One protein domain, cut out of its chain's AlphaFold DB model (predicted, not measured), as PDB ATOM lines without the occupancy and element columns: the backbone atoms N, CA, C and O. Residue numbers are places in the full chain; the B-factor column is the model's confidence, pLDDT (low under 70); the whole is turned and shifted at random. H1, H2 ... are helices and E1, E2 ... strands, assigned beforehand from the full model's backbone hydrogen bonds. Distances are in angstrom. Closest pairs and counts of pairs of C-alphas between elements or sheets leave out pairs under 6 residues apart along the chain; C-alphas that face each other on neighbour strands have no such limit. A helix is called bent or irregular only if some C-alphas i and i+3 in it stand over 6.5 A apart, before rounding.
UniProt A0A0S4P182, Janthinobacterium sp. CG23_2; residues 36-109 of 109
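What this domain is: This is residues 36 to 109 of the 109 residues of a protein of Janthinobacterium sp. CG23_2 (UniProt A0A0S4P182). A long, strongly twisted ribbon of sheet is built along strand E3, with E1 and E2 one after the other along one side of it and E4 along the other; helix H1 lies slantwise over E4. At the end of the ribbon away from H1, the unnamed stretch of residues 68 to 84 makes a loop. The printed part has 74 residues with one named helix, H1, followed along the chain by four named strands; the strands make a branched sheet whose neighbour pairs, E1 and E3, E2 and E3, and E3 and E4, are antiparallel, and the class of the domain is mixed, helices and strands. The whole is loose, with a radius of gyration of the C-alphas of 15.5 A, and only just flat, spanning 46 by 25 by 14 A.

How they stand to each other: H1, residues 36 to 51, is on the sheet at a height of 6.0 A, over E4, residues 101 to 108, at 34 degrees on the local plane; their closest C-alphas, of Trp 44 and Leu 105, are 4.8 A apart. In H1, 10 of 12 O i to N i+4 pairs are within hydrogen-bond range. E1, residues 58 to 61, runs on into E2, residues 64 to 67, at 43 degrees. Both are antiparallel to E3, residues 85 to 95: N 60 and O 93 are 2.8 A apart, N 66 and O 87 2.9 A. E2, E3 and E4 form a meander, each strand the antiparallel neighbour of the one before, in two hairpins; N 90 and O 108 are 2.8 A apart. E2 and E4 are apart.

Where its parts are: H1 begins at C-alpha 36 (0.328, 12.653, -4.775) and is 22.7 A long. It has a kink of 25 degrees near residue 43 and is irregular, but only just: C-alphas 39 and 42 are 6.9 A apart. E1 and E2 are each 9.6 A long, E3 is 31.1 A, and E4 is 19.5 A, ending at C-alpha 108 (-8.488, 9.887, 1.210).

The domain as a whole: The C-alphas farthest apart, of Ala 55 and Glu 72, are 46.4 A apart. The link E2 to E3 is long, and residues 77 to 78 in it pair antiparallel with residues 85 to 86 of E3. The printed part has no cut, and no printed residue is under 70 in pLDDT.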
ATOM      1  N   TRP A  36       0.131  13.600  -5.875       91.88
ATOM      2  CA  TRP A  36       0.328  12.653  -4.775       91.88
ATOM      3  C   TRP A  36      -0.354  11.304  -5.058       91.88
ATOM      4  O   TRP A  36       0.181  10.254  -4.703       91.88
ATOM      5  N   GLU A  37      -1.490  11.310  -5.763       94.44
ATOM      6  CA  GLU A  37      -2.189  10.101  -6.202       94.44
ATOM      7  C   GLU A  37      -1.322   9.304  -7.170       94.44
ATOM      8  O   GLU A  37      -1.212   8.089  -7.032       94.44
ATOM      9  N   ALA A  38      -0.667   9.973  -8.127       95.31
ATOM     10  CA  ALA A  38       0.231   9.322  -9.074       95.31
ATOM     11  C   ALA A  38       1.449   8.699  -8.372       95.31
ATOM     12  O   ALA A  38       1.908   7.629  -8.775       95.31
ATOM     13  N   ILE A  39       1.938   9.328  -7.296       94.62
ATOM     14  CA  ILE A  39       2.989   8.764  -6.441       94.62
ATOM     15  C   ILE A  39       2.488   7.504  -5.720       94.62
ATOM     16  O   ILE A  39       3.196   6.499  -5.710       94.62
ATOM     17  N   LEU A  40       1.287   7.522  -5.128       95.25
ATOM     18  CA  LEU A  40       0.769   6.411  -4.315       95.25
ATOM     19  C   LEU A  40       0.150   5.260  -5.124       95.25
ATOM     20  O   LEU A  40       0.221   4.110  -4.688       95.25
ATOM     21  N   ALA A  41      -0.394   5.528  -6.310       96.31
ATOM     22  CA  ALA A  41      -1.017   4.539  -7.189       96.31
ATOM     23  C   ALA A  41      -0.182   3.260  -7.408       96.31
ATOM     24  O   ALA A  41      -0.719   2.164  -7.206       96.31
ATOM     25  N   PRO A  42       1.121   3.323  -7.760       97.00
ATOM     26  CA  PRO A  42       1.925   2.112  -7.897       97.00
ATOM     27  C   PRO A  42       2.051   1.337  -6.578       97.00
ATOM     28  O   PRO A  42       2.067   0.107  -6.601       97.00
ATOM     29  N   HIS A  43       2.086   2.010  -5.424       96.25
ATOM     30  CA  HIS A  43       2.131   1.337  -4.124       96.25
ATOM     31  C   HIS A  43       0.830   0.584  -3.832       96.25
ATOM     32  O   HIS A  43       0.892  -0.560  -3.375       96.25
ATOM     33  N   TRP A  44      -0.325   1.165  -4.167       97.56
ATOM     34  CA  TRP A  44      -1.623   0.495  -4.037       97.56
ATOM     35  C   TRP A  44      -1.715  -0.755  -4.915       97.56
ATOM     36  O   TRP A  44      -2.211  -1.789  -4.466       97.56
ATOM     37  N   VAL A  45      -1.188  -0.704  -6.145       98.12
ATOM     38  CA  VAL A  45      -1.101  -1.880  -7.028       98.12
ATOM     39  C   VAL A  45      -0.226  -2.965  -6.396       98.12
ATOM     40  O   VAL A  45      -0.660  -4.108  -6.283       98.12
ATOM     41  N   ARG A  46       0.965  -2.615  -5.887       98.25
ATOM     42  CA  ARG A  46       1.850  -3.584  -5.209       98.25
ATOM     43  C   ARG A  46       1.241  -4.173  -3.940       98.25
ATOM     44  O   ARG A  46       1.542  -5.310  -3.584       98.25
ATOM     45  N   THR A  47       0.420  -3.420  -3.213       98.31
ATOM     46  CA  THR A  47      -0.308  -3.958  -2.055       98.31
ATOM     47  C   THR A  47      -1.389  -4.941  -2.494       98.31
ATOM     48  O   THR A  47      -1.459  -6.026  -1.926       98.31
ATOM     49  N   GLN A  48      -2.153  -4.644  -3.546       97.62
ATOM     50  CA  GLN A  48      -3.133  -5.588  -4.098       97.62
ATOM     51  C   GLN A  48      -2.483  -6.876  -4.629       97.62
ATOM     52  O   GLN A  48      -2.996  -7.964  -4.379       97.62
ATOM     53  N   GLU A  49      -1.327  -6.779  -5.292       98.19
ATOM     54  CA  GLU A  49      -0.550  -7.952  -5.718       98.19
ATOM     55  C   GLU A  49      -0.145  -8.828  -4.523       98.19
ATOM     56  O   GLU A  49      -0.343 -10.042  -4.553       98.19
ATOM     57  N   ARG A  50       0.361  -8.216  -3.440       98.19
ATOM     58  CA  ARG A  50       0.718  -8.929  -2.201       98.19
ATOM     59  C   ARG A  50      -0.490  -9.607  -1.561       98.19
ATOM     60  O   ARG A  50      -0.388 -10.756  -1.151       98.19
ATOM     61  N   MET A  51      -1.645  -8.940  -1.537       98.06
ATOM     62  CA  MET A  51      -2.893  -9.516  -1.023       98.06
ATOM     63  C   MET A  51      -3.299 -10.803  -1.742       98.06
ATOM     64  O   MET A  51      -3.821 -11.706  -1.094       98.06
ATOM     65  N   GLY A  52      -3.027 -10.915  -3.046       97.44
ATOM     66  CA  GLY A  52      -3.359 -12.102  -3.838       97.44
ATOM     67  C   GLY A  52      -2.682 -13.396  -3.368       97.44
ATOM     68  O   GLY A  52      -3.162 -14.480  -3.694       97.44
ATOM     69  N   ALA A  53      -1.604 -13.306  -2.581       97.31
ATOM     70  CA  ALA A  53      -0.924 -14.463  -2.000       97.31
ATOM     71  C   ALA A  53      -1.606 -15.013  -0.728       97.31
ATOM     72  O   ALA A  53      -1.225 -16.081  -0.248       97.31
ATOM     73  N   HIS A  54      -2.607 -14.315  -0.179       97.88
ATOM     74  CA  HIS A  54      -3.253 -14.674   1.084       97.88
ATOM     75  C   HIS A  54      -4.740 -14.987   0.886       97.88
ATOM     76  O   HIS A  54      -5.464 -14.266   0.204       97.88
ATOM     77  N   ALA A  55      -5.225 -16.045   1.541       97.56
ATOM     78  CA  ALA A  55      -6.634 -16.439   1.468       97.56
ATOM     79  C   ALA A  55      -7.578 -15.428   2.145       97.56
ATOM     80  O   ALA A  55      -8.726 -15.277   1.734       97.56
ATOM     81  N   VAL A  56      -7.101 -14.748   3.192       98.19
ATOM     82  CA  VAL A  56      -7.852 -13.735   3.940       98.19
ATOM     83  C   VAL A  56      -6.951 -12.534   4.187       98.19
ATOM     84  O   VAL A  56      -5.822 -12.682   4.652       98.19
ATOM     85  N   VAL A  57      -7.487 -11.344   3.925       98.38
ATOM     86  CA  VAL A  57      -6.860 -10.059   4.241       98.38
ATOM     87  C   VAL A  57      -7.871  -9.192   4.979       98.38
ATOM     88  O   VAL A  57      -9.027  -9.080   4.572       98.38
ATOM     89  N   LEU A  58      -7.422  -8.560   6.057       98.25
ATOM     90  CA  LEU A  58      -8.176  -7.572   6.813       98.25
ATOM     91  C   LEU A  58      -7.858  -6.179   6.262       98.25
ATOM     92  O   LEU A  58      -6.693  -5.808   6.120       98.25
ATOM     93  N   ARG A  59      -8.902  -5.404   5.957       97.75
ATOM     94  CA  ARG A  59      -8.795  -4.003   5.534       97.75
ATOM     95  C   ARG A  59      -9.242  -3.115   6.684       97.75
ATOM     96  O   ARG A  59     -10.434  -3.017   6.958       97.75
ATOM     97  N   ILE A  60      -8.282  -2.512   7.368       97.19
ATOM     98  CA  ILE A  60      -8.532  -1.628   8.502       97.19
ATOM     99  C   ILE A  60      -8.587  -0.204   7.969       97.19
ATOM    100  O   ILE A  60      -7.621   0.272   7.378       97.19
ATOM    101  N   GLN A  61      -9.716   0.462   8.171       97.12
ATOM    102  CA  GLN A  61      -9.911   1.849   7.775       97.12
ATOM    103  C   GLN A  61     -10.144   2.684   9.028       97.12
ATOM    104  O   GLN A  61     -10.976   2.326   9.863       97.12
ATOM    105  N   ASP A  62      -9.434   3.799   9.138       96.62
ATOM    106  CA  ASP A  62      -9.592   4.749  10.237       96.62
ATOM    107  C   ASP A  62      -9.403   6.184   9.727       96.62
ATOM    108  O   ASP A  62      -9.057   6.390   8.567       96.62
ATOM    109  N   THR A  63      -9.686   7.189  10.553       95.44
ATOM    110  CA  THR A  63      -9.432   8.600  10.240       95.44
ATOM    111  C   THR A  63      -8.415   9.170  11.219       95.44
ATOM    112  O   THR A  63      -8.626   9.146  12.427       95.44
ATOM    113  N   THR A  64      -7.336   9.735  10.688       94.50
ATOM    114  CA  THR A  64      -6.331  10.489  11.444       94.50
ATOM    115  C   THR A  64      -6.277  11.938  10.962       94.50
ATOM    116  O   THR A  64      -6.943  12.310   9.994       94.50
ATOM    117  N   VAL A  65      -5.499  12.771  11.646       94.88
ATOM    118  CA  VAL A  65      -5.274  14.176  11.294       94.88
ATOM    119  C   VAL A  65      -3.803  14.409  10.979       94.88
ATOM    120  O   VAL A  65      -2.923  13.884  11.661       94.88
ATOM    121  N   LEU A  66      -3.538  15.220   9.961       93.81
ATOM    122  CA  LEU A  66      -2.232  15.819   9.717       93.81
ATOM    123  C   LEU A  66      -2.304  17.270  10.199       93.81
ATOM    124  O   LEU A  66      -2.993  18.092   9.592       93.81
ATOM    125  N   ASP A  67      -1.656  17.554  11.330       93.62
ATOM    126  CA  ASP A  67      -1.635  18.878  11.961       93.62
ATOM    127  C   ASP A  67      -0.407  19.667  11.490       93.62
ATOM    128  O   ASP A  67       0.733  19.270  11.737       93.62
ATOM    129  N   PHE A  68      -0.653  20.787  10.810       92.25
ATOM    130  CA  PHE A  68       0.368  21.703  10.300       92.25
ATOM    131  C   PHE A  68       0.300  23.065  11.001       92.25
ATOM    132  O   PHE A  68       0.739  24.078  10.453       92.25
ATOM    133  N   ASN A  69      -0.269  23.123  12.208       87.69
ATOM    134  CA  ASN A  69      -0.392  24.363  12.957       87.69
ATOM    135  C   ASN A  69       0.964  25.084  13.097       87.69
ATOM    136  O   ASN A  69       1.981  24.484  13.447       87.69
ATOM    137  N   GLY A  70       0.970  26.390  12.825       85.25
ATOM    138  CA  GLY A  70       2.184  27.209  12.786       85.25
ATOM    139  C   GLY A  70       2.925  27.218  11.442       85.25
ATOM    140  O   GLY A  70       3.938  27.905  11.338       85.25
ATOM    141  N   GLN A  71       2.436  26.509  10.419       85.44
ATOM    142  CA  GLN A  71       2.953  26.588   9.049       85.44
ATOM    143  C   GLN A  71       1.999  27.383   8.149       85.44
ATOM    144  O   GLN A  71       0.782  27.207   8.197       85.44
ATOM    145  N   GLU A  72       2.555  28.251   7.300       84.25
ATOM    146  CA  GLU A  72       1.789  28.963   6.275       84.25
ATOM    147  C   GLU A  72       1.614  28.067   5.046       84.25
ATOM    148  O   GLU A  72       2.431  28.066   4.126       84.25
ATOM    149  N   ILE A  73       0.545  27.272   5.048       85.94
ATOM    150  CA  ILE A  73       0.158  26.409   3.929       85.94
ATOM    151  C   ILE A  73      -1.224  26.850   3.449       85.94
ATOM    152  O   ILE A  73      -2.159  26.993   4.241       85.94
ATOM    153  N   ALA A  74      -1.343  27.094   2.145       83.75
ATOM    154  CA  ALA A  74      -2.614  27.448   1.532       83.75
ATOM    155  C   ALA A  74      -3.606  26.274   1.612       83.75
ATOM    156  O   ALA A  74      -3.208  25.114   1.627       83.75
ATOM    157  N   GLU A  75      -4.900  26.589   1.641       85.88
ATOM    158  CA  GLU A  75      -5.989  25.604   1.499       85.88
ATOM    159  C   GLU A  75      -6.146  24.583   2.645       85.88
ATOM    160  O   GLU A  75      -6.965  23.673   2.547       85.88
ATOM    161  N   LEU A  76      -5.452  24.759   3.777       89.12
ATOM    162  CA  LEU A  76      -5.705  23.949   4.975       89.12
ATOM    163  C   LEU A  76      -7.050  24.288   5.634       89.12
ATOM    164  O   LEU A  76      -7.416  25.455   5.796       89.12
ATOM    165  N   GLY A  77      -7.750  23.249   6.095       88.62
ATOM    166  CA  GLY A  77      -8.997  23.364   6.849       88.62
ATOM    167  C   GLY A  77      -8.782  23.437   8.367       88.62
ATOM    168  O   GLY A  77      -7.678  23.182   8.862       88.62
ATOM    169  N   PRO A  78      -9.827  23.786   9.141       91.06
ATOM    170  CA  PRO A  78      -9.807  23.627  10.591       91.06
ATOM    171  C   PRO A  78      -9.802  22.139  10.981       91.06
ATOM    172  O   PRO A  78     -10.422  21.312  10.311       91.06
ATOM    173  N   LEU A  79      -9.125  21.809  12.082       90.69
ATOM    174  CA  LEU A  79      -9.207  20.487  12.720       90.69
ATOM    175  C   LEU A  79     -10.238  20.513  13.864       90.69
ATOM    176  O   LEU A  79     -11.131  21.358  13.898       90.69
ATOM    177  N   SER A  80     -10.108  19.599  14.831       87.62
ATOM    178  CA  SER A  80     -11.001  19.491  15.992       87.62
ATOM    179  C   SER A  80     -11.098  20.782  16.817       87.62
ATOM    180  O   SER A  80     -12.139  21.038  17.418       87.62
ATOM    181  N   TYR A  81     -10.037  21.598  16.843       86.06
ATOM    182  CA  TYR A  81     -10.066  22.952  17.393       86.06
ATOM    183  C   TYR A  81      -9.940  23.981  16.272       86.06
ATOM    184  O   TYR A  81      -9.059  23.881  15.421       86.06
ATOM    185  N   GLU A  82     -10.762  25.030  16.325       81.25
ATOM    186  CA  GLU A  82     -10.834  26.057  15.275       81.25
ATOM    187  C   GLU A  82      -9.511  26.810  15.057       81.25
ATOM    188  O   GLU A  82      -9.273  27.330  13.971       81.25
ATOM    189  N   ALA A  83      -8.624  26.853  16.054       84.31
ATOM    190  CA  ALA A  83      -7.301  27.464  15.925       84.31
ATOM    191  C   ALA A  83      -6.291  26.589  15.157       84.31
ATOM    192  O   ALA A  83      -5.302  27.113  14.653       84.31
ATOM    193  N   GLN A  84      -6.519  25.276  15.063       89.62
ATOM    194  CA  GLN A  84      -5.620  24.361  14.361       89.62
ATOM    195  C   GLN A  84      -5.878  24.384  12.855       89.62
ATOM    196  O   GLN A  84      -7.011  24.569  12.401       89.62
ATOM    197  N   ARG A  85      -4.820  24.173  12.070       91.88
ATOM    198  CA  ARG A  85      -4.883  24.082  10.609       91.88
ATOM    199  C   ARG A  85      -4.236  22.789  10.152       91.88
ATOM    200  O   ARG A  85      -3.120  22.472  10.554       91.88
ATOM    201  N   GLY A  86      -4.948  22.047   9.316       93.81
ATOM    202  CA  GLY A  86      -4.488  20.757   8.840       93.81
ATOM    203  C   GLY A  86      -5.467  20.104   7.881       93.81
ATOM    204  O   GLY A  86      -6.277  20.777   7.241       93.81
ATOM    205  N   MET A  87      -5.386  18.781   7.799       94.12
ATOM    206  CA  MET A  87      -6.268  17.963   6.972       94.12
ATOM    207  C   MET A  87      -6.578  16.628   7.646       94.12
ATOM    208  O   MET A  87      -5.786  16.115   8.442       94.12
ATOM    209  N   TYR A  88      -7.736  16.065   7.319       94.00
ATOM    210  CA  TYR A  88      -8.099  14.717   7.733       94.00
ATOM    211  C   TYR A  88      -7.573  13.726   6.704       94.00
ATOM    212  O   TYR A  88      -7.697  13.943   5.508       94.00
ATOM    213  N   LEU A  89      -6.997  12.628   7.173       95.12
ATOM    214  CA  LEU A  89      -6.518  11.549   6.326       95.12
ATOM    215  C   LEU A  89      -7.257  10.274   6.706       95.12
ATOM    216  O   LEU A  89      -7.263   9.865   7.868       95.12
ATOM    217  N   ARG A  90      -7.851   9.619   5.718       96.31
ATOM    218  CA  ARG A  90      -8.557   8.351   5.872       96.31
ATOM    219  C   ARG A  90      -7.883   7.276   5.029       96.31
ATOM    220  O   ARG A  90      -8.249   7.088   3.868       96.31
ATOM    221  N   PRO A  91      -6.877   6.595   5.592       96.38
ATOM    222  CA  PRO A  91      -6.226   5.498   4.914       96.38
ATOM    223  C   PRO A  91      -6.945   4.167   5.120       96.38
ATOM    224  O   PRO A  91      -7.528   3.911   6.178       96.38
ATOM    225  N   THR A  92      -6.779   3.272   4.148       97.75
ATOM    226  CA  THR A  92      -7.103   1.851   4.302       97.75
ATOM    227  C   THR A  92      -5.829   1.015   4.326       97.75
ATOM    228  O   THR A  92      -5.095   0.939   3.337       97.75
ATOM    229  N   TYR A  93      -5.587   0.350   5.450       97.62
ATOM    230  CA  TYR A  93      -4.420  -0.483   5.709       97.62
ATOM    231  C   TYR A  93      -4.754  -1.973   5.568       97.62
ATOM    232  O   TYR A  93      -5.696  -2.474   6.188       97.62
ATOM    233  N   ALA A  94      -3.993  -2.686   4.741       98.31
ATOM    234  CA  ALA A  94      -4.157  -4.111   4.485       98.31
ATOM    235  C   ALA A  94      -3.192  -4.938   5.345       98.31
ATOM    236  O   ALA A  94      -1.976  -4.722   5.323       98.31
ATOM    237  N   VAL A  95      -3.736  -5.915   6.071       98.38
ATOM    238  CA  VAL A  95      -2.982  -6.772   6.994       98.38
ATOM    239  C   VAL A  95      -3.532  -8.202   6.989       98.38
ATOM    240  O   VAL A  95      -4.727  -8.414   6.777       98.38
ATOM    241  N   THR A  96      -2.687  -9.203   7.217       98.31
ATOM    242  CA  THR A  96      -3.142 -10.594   7.394       98.31
ATOM    243  C   THR A  96      -3.745 -10.815   8.794       98.31
ATOM    244  O   THR A  96      -3.500 -10.018   9.706       98.31
ATOM    245  N   PRO A  97      -4.505 -11.905   9.025       97.94
ATOM    246  CA  PRO A  97      -4.942 -12.291  10.374       97.94
ATOM    247  C   PRO A  97      -3.781 -12.482  11.365       97.94
ATOM    248  O   PRO A  97      -3.931 -12.184  12.550       97.94
ATOM    249  N   ASP A  98      -2.610 -12.882  10.863       97.44
ATOM    250  CA  ASP A  98      -1.366 -13.033  11.631       97.44
ATOM    251  C   ASP A  98      -0.624 -11.704  11.856       97.44
ATOM    252  O   ASP A  98       0.475 -11.682  12.409       97.44
ATOM    253  N   ARG A  99      -1.253 -10.576  11.493       96.19
ATOM    254  CA  ARG A  99      -0.750  -9.203  11.664       96.19
ATOM    255  C   ARG A  99       0.427  -8.842  10.756       96.19
ATOM    256  O   ARG A  99       1.163  -7.902  11.056       96.19
ATOM    257  N   GLU A 100       0.591  -9.538   9.635       97.44
ATOM    258  CA  GLU A 100       1.605  -9.195   8.637       97.44
ATOM    259  C   GLU A 100       1.155  -7.990   7.788       97.44
ATOM    260  O   GLU A 100       0.061  -8.025   7.211       97.44
ATOM    261  N   PRO A 101       1.972  -6.922   7.692       97.62
ATOM    262  CA  PRO A 101       1.646  -5.719   6.932       97.62
ATOM    263  C   PRO A 101       1.751  -5.952   5.417       97.62
ATOM    264  O   PRO A 101       2.835  -6.208   4.896       97.62
ATOM    265  N   LEU A 102       0.654  -5.774   4.676       98.06
ATOM    266  CA  LEU A 102       0.652  -5.878   3.204       98.06
ATOM    267  C   LEU A 102       0.757  -4.506   2.515       98.06
ATOM    268  O   LEU A 102       1.160  -4.401   1.349       98.06
ATOM    269  N   GLY A 103       0.427  -3.438   3.242       97.44
ATOM    270  CA  GLY A 103       0.587  -2.044   2.834       97.44
ATOM    271  C   GLY A 103      -0.736  -1.282   2.776       97.44
ATOM    272  O   GLY A 103      -1.695  -1.628   3.459       97.44
ATOM    273  N   MET A 104      -0.769  -0.217   1.980       97.06
ATOM    274  CA  MET A 104      -1.878   0.740   1.918       97.06
ATOM    275  C   MET A 104      -2.681   0.544   0.633       97.06
ATOM    276  O   MET A 104      -2.108   0.199  -0.399       97.06
ATOM    277  N   LEU A 105      -3.990   0.785   0.683       96.75
ATOM    278  CA  LEU A 105      -4.894   0.643  -0.468       96.75
ATOM    279  C   LEU A 105      -5.432   1.968  -0.996       96.75
ATOM    280  O   LEU A 105      -5.717   2.079  -2.184       96.75
ATOM    281  N   ASP A 106      -5.568   2.946  -0.112       95.69
ATOM    282  CA  ASP A 106      -6.023   4.296  -0.408       95.69
ATOM    283  C   ASP A 106      -5.619   5.226   0.744       95.69
ATOM    284  O   ASP A 106      -5.134   4.778   1.792       95.69
ATOM    285  N   ALA A 107      -5.761   6.526   0.503       93.00
ATOM    286  CA  ALA A 107      -5.409   7.599   1.420       93.00
ATOM    287  C   ALA A 107      -6.281   8.822   1.098       93.00
ATOM    288  O   ALA A 107      -5.825   9.752   0.445       93.00
ATOM    289  N   TRP A 108      -7.558   8.788   1.489       90.50
ATOM    290  CA  TRP A 108      -8.488   9.887   1.210       90.50
ATOM    291  C   TRP A 108      -8.165  11.102   2.080       90.50
ATOM    292  O   TRP A 108      -7.995  10.951   3.290       90.50
ATOM    293  N   MET A 109      -8.082  12.274   1.455       86.94
ATOM    294  CA  MET A 109      -7.667  13.557   2.033       86.94
ATOM    295  C   MET A 109      -8.780  14.597   1.923       86.94
ATOM    296  O   MET A 109      -9.534  14.519   0.925       86.94
TER     297      MET A 109